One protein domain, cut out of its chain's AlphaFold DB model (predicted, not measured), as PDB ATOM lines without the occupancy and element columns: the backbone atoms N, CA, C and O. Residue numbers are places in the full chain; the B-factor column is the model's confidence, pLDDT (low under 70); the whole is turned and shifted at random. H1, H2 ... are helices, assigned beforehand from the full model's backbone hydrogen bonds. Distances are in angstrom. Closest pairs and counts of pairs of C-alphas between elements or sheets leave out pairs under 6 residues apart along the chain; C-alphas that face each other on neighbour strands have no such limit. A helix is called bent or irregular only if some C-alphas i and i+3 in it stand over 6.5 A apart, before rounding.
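Overview. This is residues 297 to 443 and 574 to 600 of the 887 residues of the protein "ORC_WH_C domain-containing protein" of Chaetomium globosum (strain ATCC 6205 / CBS 148.51 / DSM 1962 / NBRC 6347 / NRRL 1970) (UniProt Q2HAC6). One long helix, H7, runs along most of the length of the domain, with a group of shorter helices at each of its ends. At its first residues sit H4 and the hairpin of H5 and H6; at its far end H8 folds back beside it, and H1, H2 and H10 follow outward from H8, each packed on the one before, while short H9 lies near the middle of the whole with H3 packed on it. Residues 422 to 428, where H7 ends and turns toward H8, stick out. The printed part has 174 residues, with ten named helices, H1 to H10 in order along the chain, and no named strand; the class is all helix. It is compact, with a radius of gyration of the C-alphas of 18.0 A and spans of 53 by 38 by 30 A.

Along the chain. Find C-alpha 392 at (233.520, 186.300, 132.299); from there H7, residues 392 to 423, runs 46.1 A to C-alpha 423 at (266.115, 200.491, 161.583), with a kink of 27 degrees near residue 403. H8 follows at residues 430 to 440, 15.3 A long. Before H7 you meet H4 at residues 357 to 364, H5 at 367 to 378, 16.4 A long, and H6 at 382 to 390. Go back to C-alpha 303 at (249.597, 208.768, 147.687) for H1, residues 303 to 316, 19.4 A long; H2, residues 320 to 337, is 25.5 A long. H3, residues 339 to 345, is irregular, but only just: C-alphas 339 and 342 are 6.6 A apart. After the cut come H9, residues 582 to 585, and H10, residues 590 to 597.

Arrangement. Start at H7, the hub, which touches three helices. Its residues 413 to 421 alone touch H8, the C-alphas of Leu 417 and Tyr 434 being closest at 7.2 A; the two form a helical hairpin, at a steep tilt of 45 degrees, opposite ways. Its residues 392 to 396 alone only just touch H4, with 3 pairs of C-alphas within 8 A, the closest Ile 360 and Asp 392 at 7.0 A. H6 and H7 touch only at the corner, closest at the C-alphas of Leu 388 and Leu 395, 5.5 A. H5 and H6 form a helical hairpin at a shallow tilt of 30 degrees, closest at Ala 373 and Ala 385, 5.2 A. From H8, step to H1: they touch, with the C-alphas of Pro 303 and Ile 435 closest at 4.8 A. H1 and H2 form a helical hairpin, closest at Leu 309 and Phe 323, 6.8 A. H2 touches H10 at a steep tilt of 50 degrees, closest at Ala 330 and Tyr 593, 7.3 A. H3 touches H9, closest at Leu 340 and Val 584, 6.0 A, and touches H4 about perpendicular, at 90 degrees, closest at Leu 340 and His 359, 6.5 A. H1 and H7 are apart. Every O i to N i+4 pair is within hydrogen-bond range in H1, H2, H4, H5, H6, H8 and H10; in H7 it is 26 of 28, in H3 0 of 3 with 3 of 4 O i to N i+3 pairs, and H9 is too short for such a pair.

Size, cuts and confidence. The two C-alphas farthest apart are those of Val 317 and Asn 383, 54.9 A. Residues 444 to 573 are not printed; C-alphas 443 and 574 are 8.2 A apart across this cut. The link from H3 to H4, 11 residues, is long. Mean pLDDT of the printed part is 87.1; look for values under 70 at residues 317 to 319 and 346 to 353.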
ATOM      1  N   ALA A 297     242.378 198.176 157.476       83.19
ATOM      2  CA  ALA A 297     241.907 199.142 156.491       83.19
ATOM      3  C   ALA A 297     241.644 198.450 155.143       83.19
ATOM      4  O   ALA A 297     242.571 198.111 154.401       83.19
ATOM      5  N   LYS A 298     240.359 198.248 154.819       82.94
ATOM      6  CA  LYS A 298     239.932 197.644 153.545       82.94
ATOM      7  C   LYS A 298     240.220 198.550 152.347       82.94
ATOM      8  O   LYS A 298     240.745 198.067 151.350       82.94
ATOM      9  N   LEU A 299     239.901 199.838 152.475       89.69
ATOM     10  CA  LEU A 299     240.177 200.883 151.488       89.69
ATOM     11  C   LEU A 299     241.478 201.607 151.849       89.69
ATOM     12  O   LEU A 299     241.664 202.006 152.999       89.69
ATOM     13  N   ARG A 300     242.353 201.817 150.867       91.12
ATOM     14  CA  ARG A 300     243.586 202.598 150.988       91.12
ATOM     15  C   ARG A 300     243.405 203.959 150.340       91.12
ATOM     16  O   ARG A 300     242.821 204.081 149.267       91.12
ATOM     17  N   ILE A 301     243.906 204.998 150.996       92.38
ATOM     18  CA  ILE A 301     243.964 206.331 150.398       92.38
ATOM     19  C   ILE A 301     245.259 206.417 149.602       92.38
ATOM     20  O   ILE A 301     246.329 206.165 150.153       92.38
ATOM     21  N   GLY A 302     245.147 206.754 148.320       91.25
ATOM     22  CA  GLY A 302     246.294 206.841 147.430       91.25
ATOM     23  C   GLY A 302     247.275 207.956 147.816       91.25
ATOM     24  O   GLY A 302     246.952 208.854 148.610       91.25
ATOM     25  N   PRO A 303     248.503 207.897 147.277       92.19
ATOM     26  CA  PRO A 303     249.597 208.768 147.687       92.19
ATOM     27  C   PRO A 303     249.318 210.246 147.389       92.19
ATOM     28  O   PRO A 303     249.679 211.118 148.186       92.19
ATOM     29  N   LEU A 304     248.646 210.569 146.280       91.19
ATOM     30  CA  LEU A 304     248.429 211.954 145.875       91.19
ATOM     31  C   LEU A 304     247.410 212.664 146.781       91.19
ATOM     32  O   LEU A 304     247.601 213.838 147.139       91.19
ATOM     33  N   LEU A 305     246.319 211.990 147.129       91.69
ATOM     34  CA  LEU A 305     245.261 212.466 148.008       91.69
ATOM     35  C   LEU A 305     245.756 212.509 149.451       91.69
ATOM     36  O   LEU A 305     245.587 213.542 150.102       91.69
ATOM     37  N   LEU A 306     246.429 211.456 149.928       92.00
ATOM     38  CA  LEU A 306     246.981 211.419 151.282       92.00
ATOM     39  C   LEU A 306     248.022 212.523 151.495       92.00
ATOM     40  O   LEU A 306     247.929 213.252 152.482       92.00
ATOM     41  N   ARG A 307     248.924 212.751 150.530       91.69
ATOM     42  CA  ARG A 307     249.854 213.892 150.574       91.69
ATOM     43  C   ARG A 307     249.112 215.221 150.668       91.69
ATOM     44  O   ARG A 307     249.421 216.033 151.529       91.69
ATOM     45  N   SER A 308     248.067 215.414 149.862       89.69
ATOM     46  CA  SER A 308     247.262 216.649 149.890       89.69
ATOM     47  C   SER A 308     246.504 216.844 151.215       89.69
ATOM     48  O   SER A 308     246.178 217.974 151.585       89.69
ATOM     49  N   LEU A 309     246.173 215.756 151.917       88.94
ATOM     50  CA  LEU A 309     245.550 215.781 153.241       88.94
ATOM     51  C   LEU A 309     246.565 216.143 154.332       88.94
ATOM     52  O   LEU A 309     246.255 216.979 155.184       88.94
ATOM     53  N   VAL A 310     247.757 215.540 154.284       88.62
ATOM     54  CA  VAL A 310     248.866 215.773 155.223       88.62
ATOM     55  C   VAL A 310     249.441 217.181 155.062       88.62
ATOM     56  O   VAL A 310     249.513 217.912 156.046       88.62
ATOM     57  N   GLU A 311     249.743 217.618 153.836       86.81
ATOM     58  CA  GLU A 311     250.228 218.977 153.543       86.81
ATOM     59  C   GLU A 311     249.237 220.029 154.046       86.81
ATOM     60  O   GLU A 311     249.610 220.966 154.744       86.81
ATOM     61  N   ARG A 312     247.935 219.846 153.785       84.19
ATOM     62  CA  ARG A 312     246.907 220.768 154.291       84.19
ATOM     63  C   ARG A 312     246.883 220.804 155.819       84.19
ATOM     64  O   ARG A 312     246.676 221.871 156.392       84.19
ATOM     65  N   GLN A 313     247.052 219.659 156.475       81.12
ATOM     66  CA  GLN A 313     247.079 219.575 157.932       81.12
ATOM     67  C   GLN A 313     248.282 220.331 158.514       81.12
ATOM     68  O   GLN A 313     248.119 221.069 159.486       81.12
ATOM     69  N   GLN A 314     249.454 220.193 157.891       79.31
ATOM     70  CA  GLN A 314     250.684 220.877 158.291       79.31
ATOM     71  C   GLN A 314     250.628 222.388 157.996       79.31
ATOM     72  O   GLN A 314     250.942 223.193 158.872       79.31
ATOM     73  N   ASP A 315     250.156 222.788 156.811       79.62
ATOM     74  CA  ASP A 315     250.162 224.184 156.350       79.62
ATOM     75  C   ASP A 315     249.047 225.045 156.960       79.62
ATOM     76  O   ASP A 315     249.244 226.232 157.221       79.62
ATOM     77  N   GLN A 316     247.845 224.487 157.132       71.19
ATOM     78  CA  GLN A 316     246.667 225.248 157.573       71.19
ATOM     79  C   GLN A 316     246.417 225.154 159.081       71.19
ATOM     80  O   GLN A 316     245.454 225.750 159.561       71.19
ATOM     81  N   VAL A 317     247.245 224.402 159.826       63.03
ATOM     82  CA  VAL A 317     247.023 224.097 161.254       63.03
ATOM     83  C   VAL A 317     245.586 223.598 161.474       63.03
ATOM     84  O   VAL A 317     244.894 223.969 162.424       63.03
ATOM     85  N   ALA A 318     245.086 222.806 160.521       60.75
ATOM     86  CA  ALA A 318     243.736 222.272 160.596       60.75
ATOM     87  C   ALA A 318     243.647 221.302 161.780       60.75
ATOM     88  O   ALA A 318     244.655 220.817 162.291       60.75
ATOM     89  N   GLY A 319     242.446 221.042 162.281       67.62
ATOM     90  CA  GLY A 319     242.313 220.095 163.375       67.62
ATOM     91  C   GLY A 319     242.418 218.645 162.931       67.62
ATOM     92  O   GLY A 319     241.963 218.305 161.844       67.62
ATOM     93  N   ILE A 320     242.902 217.752 163.801       75.06
ATOM     94  CA  ILE A 320     242.894 216.296 163.536       75.06
ATOM     95  C   ILE A 320     241.467 215.806 163.213       75.06
ATOM     96  O   ILE A 320     241.274 214.958 162.348       75.06
ATOM     97  N   GLN A 321     240.441 216.413 163.820       75.62
ATOM     98  CA  GLN A 321     239.033 216.165 163.483       75.62
ATOM     99  C   GLN A 321     238.690 216.493 162.025       75.62
ATOM    100  O   GLN A 321     237.910 215.783 161.392       75.62
ATOM    101  N   VAL A 322     239.282 217.554 161.472       79.50
ATOM    102  CA  VAL A 322     239.104 217.938 160.066       79.50
ATOM    103  C   VAL A 322     239.799 216.929 159.160       79.50
ATOM    104  O   VAL A 322     239.219 216.528 158.150       79.50
ATOM    105  N   PHE A 323     240.999 216.473 159.529       82.56
ATOM    106  CA  PHE A 323     241.693 215.395 158.821       82.56
ATOM    107  C   PHE A 323     240.842 214.118 158.783       82.56
ATOM    108  O   PHE A 323     240.598 213.572 157.713       82.56
ATOM    109  N   ILE A 324     240.278 213.713 159.918       82.25
ATOM    110  CA  ILE A 324     239.436 212.515 160.031       82.25
ATOM    111  C   ILE A 324     238.114 212.669 159.287       82.25
ATOM    112  O   ILE A 324     237.706 211.763 158.569       82.25
ATOM    113  N   SER A 325     237.477 213.836 159.369       84.00
ATOM    114  CA  SER A 325     236.294 214.140 158.558       84.00
ATOM    115  C   SER A 325     236.614 214.092 157.061       84.00
ATOM    116  O   SER A 325     235.781 213.674 156.262       84.00
ATOM    117  N   SER A 326     237.839 214.466 156.678       87.62
ATOM    118  CA  SER A 326     238.301 214.386 155.290       87.62
ATOM    119  C   SER A 326     238.568 212.958 154.838       87.62
ATOM    120  O   SER A 326     238.191 212.611 153.722       87.62
ATOM    121  N   LEU A 327     239.144 212.116 155.701       87.56
ATOM    122  CA  LEU A 327     239.261 210.680 155.445       87.56
ATOM    123  C   LEU A 327     237.876 210.042 155.299       87.56
ATOM    124  O   LEU A 327     237.619 209.367 154.309       87.56
ATOM    125  N   LYS A 328     236.945 210.331 156.216       88.00
ATOM    126  CA  LYS A 328     235.569 209.824 156.140       88.00
ATOM    127  C   LYS A 328     234.880 210.237 154.840       88.00
ATOM    128  O   LYS A 328     234.184 209.431 154.231       88.00
ATOM    129  N   TYR A 329     235.084 211.475 154.399       90.12
ATOM    130  CA  TYR A 329     234.556 211.946 153.121       90.12
ATOM    131  C   TYR A 329     235.201 211.238 151.925       90.12
ATOM    132  O   TYR A 329     234.496 210.909 150.980       90.12
ATOM    133  N   ALA A 330     236.505 210.945 151.967       90.50
ATOM    134  CA  ALA A 330     237.162 210.152 150.928       90.50
ATOM    135  C   ALA A 330     236.568 208.733 150.834       90.50
ATOM    136  O   ALA A 330     236.244 208.279 149.738       90.50
ATOM    137  N   TYR A 331     236.323 208.083 151.978       90.44
ATOM    138  CA  TYR A 331     235.618 206.796 152.034       90.44
ATOM    139  C   TYR A 331     234.209 206.924 151.456       90.44
ATOM    140  O   TYR A 331     233.806 206.122 150.618       90.44
ATOM    141  N   MET A 332     233.477 207.970 151.849       90.44
ATOM    142  CA  MET A 332     232.142 208.234 151.323       90.44
ATOM    143  C   MET A 332     232.176 208.393 149.800       90.44
ATOM    144  O   MET A 332     231.385 207.749 149.128       90.44
ATOM    145  N   CYS A 333     233.100 209.175 149.234       91.75
ATOM    146  CA  CYS A 333     233.232 209.331 147.784       91.75
ATOM    147  C   CYS A 333     233.486 208.001 147.072       91.75
ATOM    148  O   CYS A 333     232.867 207.752 146.040       91.75
ATOM    149  N   HIS A 334     234.360 207.156 147.622       92.25
ATOM    150  CA  HIS A 334     234.645 205.845 147.053       92.25
ATOM    151  C   HIS A 334     233.390 204.957 147.045       92.25
ATOM    152  O   HIS A 334     232.919 204.583 145.976       92.25
ATOM    153  N   PHE A 335     232.781 204.680 148.200       91.69
ATOM    154  CA  PHE A 335     231.634 203.761 148.275       91.69
ATOM    155  C   PHE A 335     230.345 204.326 147.659       91.69
ATOM    156  O   PHE A 335     229.495 203.566 147.193       91.69
ATOM    157  N   TYR A 336     230.179 205.652 147.641       91.69
ATOM    158  CA  TYR A 336     228.992 206.303 147.085       91.69
ATOM    159  C   TYR A 336     229.009 206.337 145.553       91.69
ATOM    160  O   TYR A 336     227.970 206.098 144.942       91.69
ATOM    161  N   ALA A 337     230.162 206.635 144.940       90.50
ATOM    162  CA  ALA A 337     230.266 206.883 143.501       90.50
ATOM    163  C   ALA A 337     230.931 205.749 142.699       90.50
ATOM    164  O   ALA A 337     230.805 205.743 141.477       90.50
ATOM    165  N   ASN A 338     231.629 204.806 143.345       92.00
ATOM    166  CA  ASN A 338     232.281 203.688 142.660       92.00
ATOM    167  C   ASN A 338     231.440 202.401 142.763       92.00
ATOM    168  O   ASN A 338     231.320 201.851 143.866       92.00
ATOM    169  N   PRO A 339     230.909 201.864 141.647       90.81
ATOM    170  CA  PRO A 339     230.174 200.601 141.673       90.81
ATOM    171  C   PRO A 339     231.076 199.404 141.997       90.81
ATOM    172  O   PRO A 339     230.622 198.446 142.611       90.81
ATOM    173  N   LEU A 340     232.374 199.466 141.675       91.75
ATOM    174  CA  LEU A 340     233.323 198.378 141.941       91.75
ATOM    175  C   LEU A 340     233.713 198.257 143.419       91.75
ATOM    176  O   LEU A 340     234.357 197.286 143.803       91.75
ATOM    177  N   SER A 341     233.279 199.187 144.273       91.25
ATOM    178  CA  SER A 341     233.530 199.121 145.719       91.25
ATOM    179  C   SER A 341     232.925 197.877 146.391       91.25
ATOM    180  O   SER A 341     233.389 197.475 147.458       91.25
ATOM    181  N   VAL A 342     231.950 197.211 145.754       89.06
ATOM    182  CA  VAL A 342     231.400 195.914 146.200       89.06
ATOM    183  C   VAL A 342     232.454 194.810 146.278       89.06
ATOM    184  O   VAL A 342     232.332 193.907 147.103       89.06
ATOM    185  N   LEU A 343     233.514 194.897 145.473       88.12
ATOM    186  CA  LEU A 343     234.603 193.919 145.448       88.12
ATOM    187  C   LEU A 343     235.404 193.898 146.763       88.12
ATOM    188  O   LEU A 343     236.057 192.905 147.068       88.12
ATOM    189  N   LEU A 344     235.285 194.936 147.601       86.56
ATOM    190  CA  LEU A 344     235.907 195.012 148.931       86.56
ATOM    191  C   LEU A 344     235.196 194.165 150.004       86.56
ATOM    192  O   LEU A 344     235.605 194.166 151.172       86.56
ATOM    193  N   ALA A 345     234.116 193.461 149.652       77.19
ATOM    194  CA  ALA A 345     233.355 192.633 150.586       77.19
ATOM    195  C   ALA A 345     234.127 191.414 151.120       77.19
ATOM    196  O   ALA A 345     233.774 190.909 152.190       77.19
ATOM    197  N   GLY A 346     235.201 191.003 150.433       67.19
ATOM    198  CA  GLY A 346     235.956 189.783 150.720       67.19
ATOM    199  C   GLY A 346     235.239 188.521 150.221       67.19
ATOM    200  O   GLY A 346     234.031 188.537 149.968       67.19
ATOM    201  N   GLY A 347     235.989 187.423 150.077       61.66
ATOM    202  CA  GLY A 347     235.531 186.188 149.422       61.66
ATOM    203  C   GLY A 347     234.258 185.557 150.005       61.66
ATOM    204  O   GLY A 347     233.448 185.037 149.244       61.66
ATOM    205  N   ASP A 348     234.022 185.672 151.317       57.19
ATOM    206  CA  ASP A 348     232.856 185.057 151.979       57.19
ATOM    207  C   ASP A 348     231.526 185.779 151.690       57.19
ATOM    208  O   ASP A 348     230.459 185.168 151.743       57.19
ATOM    209  N   ASN A 349     231.574 187.076 151.358       62.03
ATOM    210  CA  ASN A 349     230.386 187.888 151.063       62.03
ATOM    211  C   ASN A 349     230.198 188.142 149.560       62.03
ATOM    212  O   ASN A 349     229.093 188.480 149.124       62.03
ATOM    213  N   LEU A 350     231.255 187.981 148.753       67.88
ATOM    214  CA  LEU A 350     231.213 188.201 147.311       67.88
ATOM    215  C   LEU A 350     230.633 186.976 146.586       67.88
ATOM    216  O   LEU A 350     231.331 186.167 145.980       67.88
ATOM    217  N   ASN A 351     229.310 186.832 146.630       64.19
ATOM    218  CA  ASN A 351     228.625 185.816 145.837       64.19
ATOM    219  C   ASN A 351     228.692 186.151 144.340       64.19
ATOM    220  O   ASN A 351     228.395 187.275 143.941       64.19
ATOM    221  N   ARG A 352     228.922 185.142 143.483       63.03
ATOM    222  CA  ARG A 352     228.834 185.269 142.006       63.03
ATOM    223  C   ARG A 352     227.515 185.891 141.521       63.03
ATOM    224  O   ARG A 352     227.466 186.447 140.439       63.03
ATOM    225  N   LYS A 353     226.448 185.805 142.327       64.00
ATOM    226  CA  LYS A 353     225.130 186.401 142.053       64.00
ATOM    227  C   LYS A 353     225.068 187.921 142.268       64.00
ATOM    228  O   LYS A 353     224.161 188.548 141.738       64.00
ATOM    229  N   LEU A 354     225.982 188.490 143.058       74.88
ATOM    230  CA  LEU A 354     226.064 189.934 143.317       74.88
ATOM    231  C   LEU A 354     226.845 190.665 142.213       74.88
ATOM    232  O   LEU A 354     226.592 191.840 141.958       74.88
ATOM    233  N   LEU A 355     227.759 189.964 141.533       83.44
ATOM    234  CA  LEU A 355     228.482 190.483 140.374       83.44
ATOM    235  C   LEU A 355     227.583 190.451 139.136       83.44
ATOM    236  O   LEU A 355     227.449 189.432 138.463       83.44
ATOM    237  N   GLN A 356     226.949 191.586 138.855       87.75
ATOM    238  CA  GLN A 356     226.196 191.787 137.613       87.75
ATOM    239  C   GLN A 356     227.146 191.950 136.406       87.75
ATOM    240  O   GLN A 356     228.287 192.383 136.605       87.75
ATOM    241  N   PRO A 357     226.694 191.677 135.167       88.44
ATOM    242  CA  PRO A 357     227.502 191.857 133.954       88.44
ATOM    243  C   PRO A 357     228.121 193.256 133.828       88.44
ATOM    244  O   PRO A 357     229.260 193.398 133.391       88.44
ATOM    245  N   GLU A 358     227.415 194.289 134.289       91.38
ATOM    246  CA  GLU A 358     227.884 195.674 134.289       91.38
ATOM    247  C   GLU A 358     229.139 195.871 135.157       91.38
ATOM    248  O   GLU A 358     229.995 196.688 134.819       91.38
ATOM    249  N   HIS A 359     229.296 195.104 136.245       91.31
ATOM    250  CA  HIS A 359     230.508 195.139 137.070       91.31
ATOM    251  C   HIS A 359     231.698 194.516 136.340       91.31
ATOM    252  O   HIS A 359     232.805 195.041 136.421       91.31
ATOM    253  N   ILE A 360     231.475 193.411 135.625       90.81
ATOM    254  CA  ILE A 360     232.519 192.715 134.863       90.81
ATOM    255  C   ILE A 360     233.022 193.624 133.739       90.81
ATOM    256  O   ILE A 360     234.228 193.799 133.570       90.81
ATOM    257  N   GLU A 361     232.103 194.279 133.031       91.88
ATOM    258  CA  GLU A 361     232.461 195.244 131.996       91.88
ATOM    259  C   GLU A 361     233.189 196.460 132.581       91.88
ATOM    260  O   GLU A 361     234.213 196.884 132.052       91.88
ATOM    261  N   ALA A 362     232.736 196.983 133.726       93.00
ATOM    262  CA  ALA A 362     233.436 198.067 134.408       93.00
ATOM    263  C   ALA A 362     234.872 197.679 134.803       93.00
ATOM    264  O   ALA A 362     235.779 198.492 134.628       93.00
ATOM    265  N   VAL A 363     235.112 196.440 135.248       93.56
ATOM    266  CA  VAL A 363     236.471 195.932 135.512       93.56
ATOM    267  C   VAL A 363     237.335 195.951 134.247       93.56
ATOM    268  O   VAL A 363     238.476 196.402 134.308       93.56
ATOM    269  N   ARG A 364     236.792 195.560 133.087       93.88
ATOM    270  CA  ARG A 364     237.523 195.600 131.803       93.88
ATOM    271  C   ARG A 364     237.913 197.011 131.360       93.88
ATOM    272  O   ARG A 364     238.848 197.175 130.577       93.88
ATOM    273  N   THR A 365     237.215 198.039 131.846       94.31
ATOM    274  CA  THR A 365     237.542 199.438 131.521       94.31
ATOM    275  C   THR A 365     238.690 200.023 132.342       94.31
ATOM    276  O   THR A 365     239.213 201.072 131.950       94.31
ATOM    277  N   LEU A 366     239.094 199.361 133.435       94.88
ATOM    278  CA  LEU A 366     240.173 199.816 134.314       94.88
ATOM    279  C   LEU A 366     241.527 199.806 133.604       94.88
ATOM    280  O   LEU A 366     241.781 198.991 132.714       94.88
ATOM    281  N   ASP A 367     242.407 200.717 134.006       94.00
ATOM    282  CA  ASP A 367     243.718 200.859 133.376       94.00
ATOM    283  C   ASP A 367     244.671 199.750 133.832       94.00
ATOM    284  O   ASP A 367     245.388 199.194 133.000       94.00
ATOM    285  N   SER A 368     244.591 199.323 135.096       94.62
ATOM    286  CA  SER A 368     245.322 198.145 135.580       94.62
ATOM    287  C   SER A 368     244.938 196.856 134.846       94.62
ATOM    288  O   SER A 368     245.800 196.018 134.582       94.62
ATOM    289  N   PHE A 369     243.667 196.701 134.451       95.00
ATOM    290  CA  PHE A 369     243.230 195.554 133.654       95.00
ATOM    291  C   PHE A 369     243.859 195.563 132.259       95.00
ATOM    292  O   PHE A 369     244.339 194.532 131.788       95.00
ATOM    293  N   LYS A 370     243.883 196.730 131.606       94.12
ATOM    294  CA  LYS A 370     244.517 196.884 130.288       94.12
ATOM    295  C   LYS A 370     246.011 196.589 130.365       94.12
ATOM    296  O   LYS A 370     246.504 195.840 129.530       94.12
ATOM    297  N   ALA A 371     246.694 197.113 131.383       93.50
ATOM    298  CA  ALA A 371     248.120 196.881 131.592       93.50
ATOM    299  C   ALA A 371     248.441 195.386 131.768       93.50
ATOM    300  O   ALA A 371     249.382 194.891 131.157       93.50
ATOM    301  N   GLU A 372     247.630 194.647 132.530       92.12
ATOM    302  CA  GLU A 372     247.802 193.197 132.703       92.12
ATOM    303  C   GLU A 372     247.561 192.428 131.396       92.12
ATOM    304  O   GLU A 372     248.327 191.532 131.037       92.12
ATOM    305  N   ALA A 373     246.524 192.798 130.640       92.44
ATOM    306  CA  ALA A 373     246.245 192.182 129.346       92.44
ATOM    307  C   ALA A 373     247.384 192.432 128.339       92.44
ATOM    308  O   ALA A 373     247.792 191.511 127.629       92.44
ATOM    309  N   GLU A 374     247.927 193.652 128.299       93.88
ATOM    310  CA  GLU A 374     249.086 194.017 127.477       93.88
ATOM    311  C   GLU A 374     250.346 193.254 127.916       93.88
ATOM    312  O   GLU A 374     251.008 192.635 127.080       93.88
ATOM    313  N   ALA A 375     250.623 193.189 129.221       92.44
ATOM    314  CA  ALA A 375     251.752 192.444 129.775       92.44
ATOM    315  C   ALA A 375     251.675 190.942 129.452       92.44
ATOM    316  O   ALA A 375     252.682 190.328 129.089       92.44
ATOM    317  N   ALA A 376     250.481 190.345 129.510       92.06
ATOM    318  CA  ALA A 376     250.264 188.954 129.125       92.06
ATOM    319  C   ALA A 376     250.526 188.718 127.626       92.06
ATOM    320  O   ALA A 376     251.100 187.690 127.244       92.06
ATOM    321  N   VAL A 377     250.147 189.667 126.762       93.19
ATOM    322  CA  VAL A 377     250.439 189.606 125.320       93.19
ATOM    323  C   VAL A 377     251.943 189.715 125.065       93.19
ATOM    324  O   VAL A 377     252.492 188.890 124.327       93.19
ATOM    325  N   ASP A 378     252.621 190.655 125.721       94.12
ATOM    326  CA  ASP A 378     254.070 190.849 125.614       94.12
ATOM    327  C   ASP A 378     254.851 189.622 126.111       94.12
ATOM    328  O   ASP A 378     255.811 189.174 125.471       94.12
ATOM    329  N   ALA A 379     254.376 188.989 127.189       94.06
ATOM    330  CA  ALA A 379     254.891 187.723 127.712       94.06
ATOM    331  C   ALA A 379     254.555 186.499 126.830       94.06
ATOM    332  O   ALA A 379     254.941 185.373 127.155       94.06
ATOM    333  N   ARG A 380     253.859 186.695 125.699       92.62
ATOM    334  CA  ARG A 380     253.384 185.659 124.760       92.62
ATOM    335  C   ARG A 380     252.400 184.659 125.372       92.62
ATOM    336  O   ARG A 380     252.231 183.553 124.855       92.62
ATOM    337  N   GLN A 381     251.699 185.048 126.430       92.81
ATOM    338  CA  GLN A 381     250.645 184.268 127.076       92.81
ATOM    339  C   GLN A 381     249.280 184.570 126.436       92.81
ATOM    340  O   GLN A 381     248.320 184.949 127.103       92.81
ATOM    341  N   LEU A 382     249.180 184.381 125.114       91.12
ATOM    342  CA  LEU A 382     248.014 184.801 124.320       91.12
ATOM    343  C   LEU A 382     246.695 184.166 124.788       91.12
ATOM    344  O   LEU A 382     245.667 184.834 124.796       91.12
ATOM    345  N   ASN A 383     246.731 182.906 125.234       90.69
ATOM    346  CA  ASN A 383     245.548 182.228 125.770       90.69
ATOM    347  C   ASN A 383     245.038 182.909 127.049       90.69
ATOM    348  O   ASN A 383     243.835 183.036 127.234       90.69
ATOM    349  N   HIS A 384     245.944 183.356 127.925       90.25
ATOM    350  CA  HIS A 384     245.574 184.036 129.164       90.25
ATOM    351  C   HIS A 384     244.929 185.394 128.871       90.25
ATOM    352  O   HIS A 384     243.835 185.663 129.362       90.25
ATOM    353  N   ALA A 385     245.546 186.190 127.991       91.12
ATOM    354  CA  ALA A 385     244.993 187.468 127.546       91.12
ATOM    355  C   ALA A 385     243.611 187.301 126.884       91.12
ATOM    356  O   ALA A 385     242.681 188.041 127.195       91.12
ATOM    357  N   GLN A 386     243.445 186.288 126.024       91.69
ATOM    358  CA  GLN A 386     242.153 185.989 125.406       91.69
ATOM    359  C   GLN A 386     241.094 185.617 126.456       91.69
ATOM    360  O   GLN A 386     239.982 186.138 126.408       91.69
ATOM    361  N   PHE A 387     241.432 184.764 127.431       93.44
ATOM    362  CA  PHE A 387     240.492 184.392 128.491       93.44
ATOM    363  C   PHE A 387     240.107 185.571 129.390       93.44
ATOM    364  O   PHE A 387     238.941 185.664 129.763       93.44
ATOM    365  N   LEU A 388     241.029 186.488 129.705       90.19
ATOM    366  CA  LEU A 388     240.710 187.702 130.469       90.19
ATOM    367  C   LEU A 388     239.680 188.586 129.750       90.19
ATOM    368  O   LEU A 388     238.791 189.154 130.388       90.19
ATOM    369  N   ILE A 389     239.785 188.698 128.423       91.94
ATOM    370  CA  ILE A 389     238.919 189.567 127.619       91.94
ATOM    371  C   ILE A 389     237.567 188.901 127.342       91.94
ATOM    372  O   ILE A 389     236.534 189.539 127.516       91.94
ATOM    373  N   GLU A 390     237.554 187.632 126.929       92.00
ATOM    374  CA  GLU A 390     236.352 186.976 126.391       92.00
ATOM    375  C   GLU A 390     235.572 186.147 127.423       92.00
ATOM    376  O   GLU A 390     234.382 185.906 127.229       92.00
ATOM    377  N   ASN A 391     236.206 185.685 128.508       92.62
ATOM    378  CA  ASN A 391     235.591 184.750 129.454       92.62
ATOM    379  C   ASN A 391     235.298 185.402 130.818       92.62
ATOM    380  O   ASN A 391     236.179 185.552 131.665       92.62
ATOM    381  N   ASP A 392     234.021 185.714 131.050       90.69
ATOM    382  CA  ASP A 392     233.520 186.300 132.299       90.69
ATOM    383  C   ASP A 392     233.809 185.424 133.531       90.69
ATOM    384  O   ASP A 392     234.202 185.936 134.579       90.69
ATOM    385  N   GLU A 393     233.653 184.097 133.430       88.44
ATOM    386  CA  GLU A 393     233.874 183.187 134.563       88.44
ATOM    387  C   GLU A 393     235.346 183.149 134.980       88.44
ATOM    388  O   GLU A 393     235.659 183.102 136.174       88.44
ATOM    389  N   PHE A 394     236.247 183.200 133.996       90.25
ATOM    390  CA  PHE A 394     237.682 183.270 134.237       90.25
ATOM    391  C   PHE A 394     238.066 184.590 134.913       90.25
ATOM    392  O   PHE A 394     238.788 184.578 135.911       90.25
ATOM    393  N   LEU A 395     237.535 185.718 134.429       90.06
ATOM    394  CA  LEU A 395     237.785 187.031 135.023       90.06
ATOM    395  C   LEU A 395     237.262 187.113 136.465       90.06
ATOM    396  O   LEU A 395     237.968 187.596 137.346       90.06
ATOM    397  N   VAL A 396     236.072 186.575 136.748       88.38
ATOM    398  CA  VAL A 396     235.533 186.513 138.119       88.38
ATOM    399  C   VAL A 396     236.425 185.675 139.039       88.38
ATOM    400  O   VAL A 396     236.648 186.063 140.185       88.38
ATOM    401  N   ALA A 397     236.966 184.551 138.558       87.88
ATOM    402  CA  ALA A 397     237.919 183.760 139.335       87.88
ATOM    403  C   ALA A 397     239.203 184.551 139.637       87.88
ATOM    404  O   ALA A 397     239.668 184.535 140.774       87.88
ATOM    405  N   GLN A 398     239.722 185.298 138.657       88.62
ATOM    406  CA  GLN A 398     240.880 186.170 138.854       88.62
ATOM    407  C   GLN A 398     240.597 187.290 139.859       88.62
ATOM    408  O   GLN A 398     241.417 187.517 140.740       88.62
ATOM    409  N   ILE A 399     239.428 187.938 139.797       88.19
ATOM    410  CA  ILE A 399     239.013 188.975 140.760       88.19
ATOM    411  C   ILE A 399     239.004 188.430 142.196       88.19
ATOM    412  O   ILE A 399     239.460 189.112 143.110       88.19
ATOM    413  N   LEU A 400     238.506 187.208 142.403       85.19
ATOM    414  CA  LEU A 400     238.482 186.580 143.728       85.19
ATOM    415  C   LEU A 400     239.895 186.272 144.248       85.19
ATOM    416  O   LEU A 400     240.172 186.505 145.421       85.19
ATOM    417  N   GLU A 401     240.794 185.810 143.375       86.31
ATOM    418  CA  GLU A 401     242.203 185.552 143.709       86.31
ATOM    419  C   GLU A 401     242.963 186.845 144.070       86.31
ATOM    420  O   GLU A 401     243.889 186.828 144.884       86.31
ATOM    421  N   GLN A 402     242.557 187.992 143.509       86.38
ATOM    422  CA  GLN A 402     243.207 189.271 143.806       86.38
ATOM    423  C   GLN A 402     243.086 189.705 145.260       86.38
ATOM    424  O   GLN A 402     243.954 190.431 145.737       86.38
ATOM    425  N   GLU A 403     242.052 189.279 145.983       83.38
ATOM    426  CA  GLU A 403     241.914 189.644 147.393       83.38
ATOM    427  C   GLU A 403     243.067 189.074 148.233       83.38
ATOM    428  O   GLU A 403     243.635 189.784 149.064       83.38
ATOM    429  N   GLU A 404     243.477 187.831 147.969       85.88
ATOM    430  CA  GLU A 404     244.617 187.204 148.647       85.88
ATOM    431  C   GLU A 404     245.936 187.885 148.258       85.88
ATOM    432  O   GLU A 404     246.737 188.233 149.132       85.88
ATOM    433  N   LYS A 405     246.138 188.162 146.961       89.06
ATOM    434  CA  LYS A 405     247.326 188.880 146.458       89.06
ATOM    435  C   LYS A 405     247.442 190.276 147.068       89.06
ATOM    436  O   LYS A 405     248.519 190.674 147.512       89.06
ATOM    437  N   ARG A 406     246.322 190.996 147.158       89.38
ATOM    438  CA  ARG A 406     246.219 192.309 147.802       89.38
ATOM    439  C   ARG A 406     246.606 192.241 149.274       89.38
ATOM    440  O   ARG A 406     247.403 193.059 149.730       89.38
ATOM    441  N   GLN A 407     246.053 191.292 150.029       88.50
ATOM    442  CA  GLN A 407     246.370 191.132 151.450       88.50
ATOM    443  C   GLN A 407     247.853 190.806 151.665       88.50
ATOM    444  O   GLN A 407     248.484 191.422 152.525       88.50
ATOM    445  N   ALA A 408     248.421 189.908 150.854       91.19
ATOM    446  CA  ALA A 408     249.838 189.558 150.908       91.19
ATOM    447  C   ALA A 408     250.741 190.766 150.603       91.19
ATOM    448  O   ALA A 408     251.667 191.046 151.367       91.19
ATOM    449  N   TYR A 409     250.435 191.527 149.546       92.56
ATOM    450  CA  TYR A 409     251.163 192.749 149.200       92.56
ATOM    451  C   TYR A 409     251.108 193.786 150.329       92.56
ATOM    452  O   TYR A 409     252.141 194.307 150.748       92.56
ATOM    453  N   LEU A 410     249.915 194.067 150.867       91.12
ATOM    454  CA  LEU A 410     249.750 195.047 151.943       91.12
ATOM    455  C   LEU A 410     250.485 194.617 153.215       91.12
ATOM    456  O   LEU A 410     251.132 195.444 153.853       91.12
ATOM    457  N   LEU A 411     250.427 193.334 153.578       91.94
ATOM    458  CA  LEU A 411     251.171 192.798 154.716       91.94
ATOM    459  C   LEU A 411     252.682 192.991 154.524       91.94
ATOM    460  O   LEU A 411     253.360 193.455 155.442       91.94
ATOM    461  N   HIS A 412     253.194 192.676 153.333       92.56
ATOM    462  CA  HIS A 412     254.605 192.842 152.984       92.56
ATOM    463  C   HIS A 412     255.044 194.308 153.052       92.56
ATOM    464  O   HIS A 412     256.005 194.628 153.751       92.56
ATOM    465  N   LEU A 413     254.275 195.218 152.447       92.62
ATOM    466  CA  LEU A 413     254.519 196.662 152.489       92.62
ATOM    467  C   LEU A 413     254.589 197.194 153.930       92.62
ATOM    468  O   LEU A 413     255.483 197.967 154.277       92.62
ATOM    469  N   LEU A 414     253.658 196.777 154.794       92.56
ATOM    470  CA  LEU A 414     253.624 197.216 156.191       92.56
ATOM    471  C   LEU A 414     254.788 196.650 157.006       92.56
ATOM    472  O   LEU A 414     255.357 197.376 157.826       92.56
ATOM    473  N   ARG A 415     255.173 195.389 156.769       92.69
ATOM    474  CA  ARG A 415     256.377 194.789 157.366       92.69
ATOM    475  C   ARG A 415     257.623 195.558 156.929       92.69
ATOM    476  O   ARG A 415     258.394 195.977 157.790       92.69
ATOM    477  N   ALA A 416     257.778 195.841 155.636       91.88
ATOM    478  CA  ALA A 416     258.905 196.603 155.103       91.88
ATOM    479  C   ALA A 416     258.998 198.013 155.717       91.88
ATOM    480  O   ALA A 416     260.055 198.423 156.199       91.88
ATOM    481  N   LEU A 417     257.878 198.736 155.804       91.69
ATOM    482  CA  LEU A 417     257.825 200.048 156.457       91.69
ATOM    483  C   LEU A 417     258.133 199.982 157.957       91.69
ATOM    484  O   LEU A 417     258.820 200.861 158.492       91.69
ATOM    485  N   HIS A 418     257.653 198.952 158.659       91.69
ATOM    486  CA  HIS A 418     257.964 198.775 160.074       91.69
ATOM    487  C   HIS A 418     259.457 198.491 160.294       91.69
ATOM    488  O   HIS A 418     260.058 199.068 161.203       91.69
ATOM    489  N   LEU A 419     260.075 197.675 159.441       91.06
ATOM    490  CA  LEU A 419     261.512 197.404 159.487       91.06
ATOM    491  C   LEU A 419     262.326 198.664 159.173       91.06
ATOM    492  O   LEU A 419     263.248 198.987 159.917       91.06
ATOM    493  N   LEU A 420     261.945 199.433 158.147       89.12
ATOM    494  CA  LEU A 420     262.628 200.676 157.771       89.12
ATOM    495  C   LEU A 420     262.570 201.731 158.887       89.12
ATOM    496  O   LEU A 420     263.576 202.375 159.198       89.12
ATOM    497  N   THR A 421     261.403 201.890 159.517       89.00
ATOM    498  CA  THR A 421     261.236 202.813 160.651       89.00
ATOM    499  C   THR A 421     261.988 202.350 161.897       89.00
ATOM    500  O   THR A 421     262.617 203.172 162.561       89.00
ATOM    501  N   SER A 422     262.002 201.047 162.188       89.06
ATOM    502  CA  SER A 422     262.719 200.482 163.346       89.06
ATOM    503  C   SER A 422     264.238 200.484 163.162       89.06
ATOM    504  O   SER A 422     264.988 200.666 164.124       89.06
ATOM    505  N   ALA A 423     264.707 200.347 161.920       86.62
ATOM    506  CA  ALA A 423     266.115 200.491 161.583       86.62
ATOM    507  C   ALA A 423     266.616 201.919 161.862       86.62
ATOM    508  O   ALA A 423     267.780 202.102 162.210       86.62
ATOM    509  N   GLY A 424     265.749 202.936 161.796       83.50
ATOM    510  CA  GLY A 424     266.128 204.327 162.061       83.50
ATOM    511  C   GLY A 424     267.040 204.919 160.983       83.50
ATOM    512  O   GLY A 424     267.778 205.863 161.249       83.50
ATOM    513  N   LEU A 425     266.996 204.364 159.767       76.88
ATOM    514  CA  LEU A 425     267.779 204.824 158.611       76.88
ATOM    515  C   LEU A 425     267.237 206.131 158.005       76.88
ATOM    516  O   LEU A 425     267.876 206.728 157.142       76.88
ATOM    517  N   THR A 426     266.055 206.575 158.439       77.06
ATOM    518  CA  THR A 426     265.382 207.783 157.950       77.06
ATOM    519  C   THR A 426     264.937 208.661 159.116       77.06
ATOM    520  O   THR A 426     264.588 208.169 160.187       77.06
ATOM    521  N   SER A 427     264.955 209.978 158.907       76.88
ATOM    522  CA  SER A 427     264.464 210.982 159.864       76.88
ATOM    523  C   SER A 427     263.067 211.514 159.520       76.88
ATOM    524  O   SER A 427     262.574 212.436 160.168       76.88
ATOM    525  N   THR A 428     262.442 210.970 158.476       81.75
ATOM    526  CA  THR A 428     261.133 211.388 157.963       81.75
ATOM    527  C   THR A 428     259.986 210.846 158.812       81.75
ATOM    528  O   THR A 428     260.125 209.823 159.481       81.75
ATOM    529  N   SER A 429     258.833 211.525 158.765       86.38
ATOM    530  CA  SER A 429     257.615 211.059 159.437       86.38
ATOM    531  C   SER A 429     257.128 209.727 158.857       86.38
ATOM    532  O   SER A 429     257.436 209.387 157.708       86.38
ATOM    533  N   PHE A 430     256.343 208.970 159.631       89.50
ATOM    534  CA  PHE A 430     255.761 207.728 159.117       89.50
ATOM    535  C   PHE A 430     254.817 208.006 157.941       89.50
ATOM    536  O   PHE A 430     254.831 207.266 156.959       89.50
ATOM    537  N   ALA A 431     254.033 209.087 158.019       89.62
ATOM    538  CA  ALA A 431     253.138 209.508 156.948       89.62
ATOM    539  C   ALA A 431     253.865 209.686 155.605       89.62
ATOM    540  O   ALA A 431     253.413 209.158 154.589       89.62
ATOM    541  N   ASP A 432     255.002 210.385 155.603       88.81
ATOM    542  CA  ASP A 432     255.763 210.651 154.379       88.81
ATOM    543  C   ASP A 432     256.370 209.371 153.800       88.81
ATOM    544  O   ASP A 432     256.296 209.147 152.592       88.81
ATOM    545  N   LEU A 433     256.918 208.505 154.661       89.75
ATOM    546  CA  LEU A 433     257.451 207.201 154.254       89.75
ATOM    547  C   LEU A 433     256.371 206.320 153.631       89.75
ATOM    548  O   LEU A 433     256.605 205.712 152.591       89.75
ATOM    549  N   TYR A 434     255.186 206.279 154.239       92.12
ATOM    550  CA  TYR A 434     254.053 205.518 153.725       92.12
ATOM    551  C   TYR A 434     253.592 206.040 152.356       92.12
ATOM    552  O   TYR A 434     253.390 205.252 151.436       92.12
ATOM    553  N   ILE A 435     253.484 207.364 152.190       92.12
ATOM    554  CA  ILE A 435     253.116 207.989 150.909       92.12
ATOM    555  C   ILE A 435     254.139 207.653 149.817       92.12
ATOM    556  O   ILE A 435     253.746 207.333 148.698       92.12
ATOM    557  N   LEU A 436     255.437 207.748 150.125       90.31
ATOM    558  CA  LEU A 436     256.502 207.418 149.174       90.31
ATOM    559  C   LEU A 436     256.479 205.934 148.805       90.31
ATOM    560  O   LEU A 436     256.546 205.608 147.629       90.31
ATOM    561  N   ALA A 437     256.310 205.046 149.786       90.81
ATOM    562  CA  ALA A 437     256.279 203.607 149.548       90.81
ATOM    563  C   ALA A 437     255.084 203.159 148.698       90.81
ATOM    564  O   ALA A 437     255.245 202.280 147.860       90.81
ATOM    565  N   LEU A 438     253.908 203.775 148.867       91.00
ATOM    566  CA  LEU A 438     252.753 203.483 148.012       91.00
ATOM    567  C   LEU A 438     252.961 203.946 146.561       91.00
ATOM    568  O   LEU A 438     252.553 203.244 145.640       91.00
ATOM    569  N   GLY A 439     253.544 205.134 146.366       88.81
ATOM    570  CA  GLY A 439     253.685 205.745 145.041       88.81
ATOM    571  C   GLY A 439     254.889 205.242 144.247       88.81
ATOM    572  O   GLY A 439     254.744 204.874 143.088       88.81
ATOM    573  N   ASP A 440     256.066 205.208 144.870       87.69
ATOM    574  CA  ASP A 440     257.333 204.900 144.195       87.69
ATOM    575  C   ASP A 440     257.791 203.445 144.434       87.69
ATOM    576  O   ASP A 440     258.769 202.998 143.832       87.69
ATOM    577  N   GLY A 441     257.100 202.692 145.301       88.00
ATOM    578  CA  GLY A 441     257.583 201.403 145.799       88.00
ATOM    579  C   GLY A 441     258.784 201.569 146.733       88.00
ATOM    580  O   GLY A 441     259.285 202.672 146.939       88.00
ATOM    581  N   ILE A 442     259.269 200.479 147.324       86.38
ATOM    582  CA  ILE A 442     260.476 200.492 148.161       86.38
ATOM    583  C   ILE A 442     261.582 199.767 147.405       86.38
ATOM    584  O   ILE A 442     261.487 198.574 147.136       86.38
ATOM    585  N   ASN A 443     262.656 200.487 147.099       83.56
ATOM    586  CA  ASN A 443     263.886 199.926 146.561       83.56
ATOM    587  C   ASN A 443     265.066 200.632 147.241       83.56
ATOM    588  O   ASN A 443     265.058 201.851 147.382       83.56
ATOM    589  N   ASP A 574     256.970 196.695 145.024       89.38
ATOM    590  CA  ASP A 574     256.574 197.408 143.812       89.38
ATOM    591  C   ASP A 574     255.596 198.555 144.128       89.38
ATOM    592  O   ASP A 574     254.851 198.476 145.115       89.38
ATOM    593  N   PRO A 575     255.572 199.615 143.298       90.81
ATOM    594  CA  PRO A 575     254.525 200.629 143.321       90.81
ATOM    595  C   PRO A 575     253.125 200.018 143.250       90.81
ATOM    596  O   PRO A 575     252.898 199.043 142.531       90.81
ATOM    597  N   VAL A 576     252.166 200.634 143.938       91.12
ATOM    598  CA  VAL A 576     250.776 200.150 143.963       91.12
ATOM    599  C   VAL A 576     250.124 200.179 142.581       91.12
ATOM    600  O   VAL A 576     249.348 199.281 142.257       91.12
ATOM    601  N   ASP A 577     250.475 201.163 141.757       88.94
ATOM    602  CA  ASP A 577     249.908 201.356 140.417       88.94
ATOM    603  C   ASP A 577     250.234 200.188 139.462       88.94
ATOM    604  O   ASP A 577     249.536 199.985 138.469       88.94
ATOM    605  N   ASN A 578     251.253 199.379 139.784       89.31
ATOM    606  CA  ASN A 578     251.628 198.191 139.013       89.31
ATOM    607  C   ASN A 578     250.772 196.958 139.348       89.31
ATOM    608  O   ASN A 578     250.923 195.918 138.711       89.31
ATOM    609  N   LEU A 579     249.905 197.033 140.362       91.38
ATOM    610  CA  LEU A 579     249.076 195.909 140.783       91.38
ATOM    611  C   LEU A 579     247.764 195.868 139.997       91.38
ATOM    612  O   LEU A 579     247.090 196.884 139.798       91.38
ATOM    613  N   PHE A 580     247.358 194.662 139.610       91.81
ATOM    614  CA  PHE A 580     246.078 194.423 138.954       91.81
ATOM    615  C   PHE A 580     244.904 194.784 139.887       91.81
ATOM    616  O   PHE A 580     244.856 194.367 141.046       91.81
ATOM    617  N   LEU A 581     243.950 195.570 139.376       92.50
ATOM    618  CA  LEU A 581     242.754 196.060 140.080       92.50
ATOM    619  C   LEU A 581     243.027 196.900 141.336       92.50
ATOM    620  O   LEU A 581     242.194 196.938 142.250       92.50
ATOM    621  N   HIS A 582     244.157 197.609 141.403       92.88
ATOM    622  CA  HIS A 582     244.447 198.499 142.530       92.88
ATOM    623  C   HIS A 582     243.396 199.607 142.708       92.88
ATOM    624  O   HIS A 582     243.075 199.973 143.838       92.88
ATOM    625  N   GLU A 583     242.766 200.081 141.631       93.75
ATOM    626  CA  GLU A 583     241.742 201.139 141.639       93.75
ATOM    627  C   GLU A 583     240.477 200.758 142.429       93.75
ATOM    628  O   GLU A 583     239.687 201.616 142.834       93.75
ATOM    629  N   VAL A 584     240.269 199.460 142.659       91.81
ATOM    630  CA  VAL A 584     239.147 198.935 143.444       91.81
ATOM    631  C   VAL A 584     239.348 199.190 144.936       91.81
ATOM    632  O   VAL A 584     238.385 199.466 145.648       91.81
ATOM    633  N   TRP A 585     240.587 199.115 145.423       90.81
ATOM    634  CA  TRP A 585     240.914 199.214 146.847       90.81
ATOM    635  C   TRP A 585     241.803 200.407 147.194       90.81
ATOM    636  O   TRP A 585     242.073 200.628 148.375       90.81
ATOM    637  N   VAL A 586     242.196 201.212 146.208       93.19
ATOM    638  CA  VAL A 586     242.916 202.478 146.363       93.19
ATOM    639  C   VAL A 586     242.052 203.619 145.847       93.19
ATOM    640  O   VAL A 586     241.575 203.602 144.716       93.19
ATOM    641  N   PHE A 587     241.872 204.657 146.657       93.06
ATOM    642  CA  PHE A 587     241.178 205.874 146.253       93.06
ATOM    643  C   PHE A 587     242.124 207.074 146.260       93.06
ATOM    644  O   PHE A 587     242.552 207.516 147.328       93.06
ATOM    645  N   ASP A 588     242.404 207.631 145.075       91.69
ATOM    646  CA  ASP A 588     243.362 208.739 144.911       91.69
ATOM    647  C   ASP A 588     242.805 209.990 144.200       91.69
ATOM    648  O   ASP A 588     243.535 210.859 143.712       91.69
ATOM    649  N   SER A 589     241.477 210.133 144.135       87.94
ATOM    650  CA  SER A 589     240.864 211.262 143.429       87.94
ATOM    651  C   SER A 589     240.920 212.566 144.233       87.94
ATOM    652  O   SER A 589     240.296 212.711 145.288       87.94
ATOM    653  N   LYS A 590     241.613 213.578 143.693       84.38
ATOM    654  CA  LYS A 590     241.674 214.923 144.297       84.38
ATOM    655  C   LYS A 590     240.468 215.802 143.989       84.38
ATOM    656  O   LYS A 590     240.272 216.786 144.705       84.38
ATOM    657  N   SER A 591     239.717 215.543 142.916       82.00
ATOM    658  CA  SER A 591     238.701 216.497 142.448       82.00
ATOM    659  C   SER A 591     237.581 216.722 143.470       82.00
ATOM    660  O   SER A 591     237.402 217.882 143.848       82.00
ATOM    661  N   PRO A 592     236.922 215.689 144.046       82.94
ATOM    662  CA  PRO A 592     235.852 215.925 145.017       82.94
ATOM    663  C   PRO A 592     236.399 216.571 146.292       82.94
ATOM    664  O   PRO A 592     235.783 217.451 146.885       82.94
ATOM    665  N   TYR A 593     237.601 216.159 146.699       80.88
ATOM    666  CA  TYR A 593     238.272 216.666 147.886       80.88
ATOM    667  C   TYR A 593     238.584 218.168 147.796       80.88
ATOM    668  O   TYR A 593     238.337 218.915 148.747       80.88
ATOM    669  N   ARG A 594     239.129 218.625 146.660       81.56
ATOM    670  CA  ARG A 594     239.521 220.027 146.470       81.56
ATOM    671  C   ARG A 594     238.325 220.965 146.519       81.56
ATOM    672  O   ARG A 594     238.446 222.031 147.116       81.56
ATOM    673  N   ASP A 595     237.204 220.565 145.935       80.56
ATOM    674  CA  ASP A 595     236.014 221.411 145.872       80.56
ATOM    675  C   ASP A 595     235.313 221.525 147.231       80.56
ATOM    676  O   ASP A 595     234.823 222.601 147.577       80.56
ATOM    677  N   VAL A 596     235.328 220.455 148.033       84.25
ATOM    678  CA  VAL A 596     234.647 220.411 149.339       84.25
ATOM    679  C   VAL A 596     235.487 221.008 150.460       84.25
ATOM    680  O   VAL A 596     234.990 221.827 151.232       84.25
ATOM    681  N   PHE A 597     236.761 220.627 150.570       79.62
ATOM    682  CA  PHE A 597     237.576 221.018 151.724       79.62
ATOM    683  C   PHE A 597     238.517 222.188 151.481       79.62
ATOM    684  O   PHE A 597     238.993 222.798 152.439       79.62
ATOM    685  N   VAL A 598     238.814 222.501 150.222       81.88
ATOM    686  CA  VAL A 598     239.593 223.691 149.863       81.88
ATOM    687  C   VAL A 598     238.782 224.540 148.882       81.88
ATOM    688  O   VAL A 598     239.273 224.862 147.792       81.88
ATOM    689  N   PRO A 599     237.533 224.916 149.242       84.56
ATOM    690  CA  PRO A 599     236.684 225.672 148.345       84.56
ATOM    691  C   PRO A 599     237.344 227.016 148.052       84.56
ATOM    692  O   PRO A 599     237.845 227.712 148.940       84.56
ATOM    693  N   ARG A 600     237.334 227.407 146.778       85.94
ATOM    694  CA  ARG A 600     237.876 228.691 146.318       85.94
ATOM    695  C   ARG A 600     236.742 229.591 145.833       85.94
ATOM    696  O   ARG A 600     236.734 229.941 144.654       85.94
TER     697      ARG A 600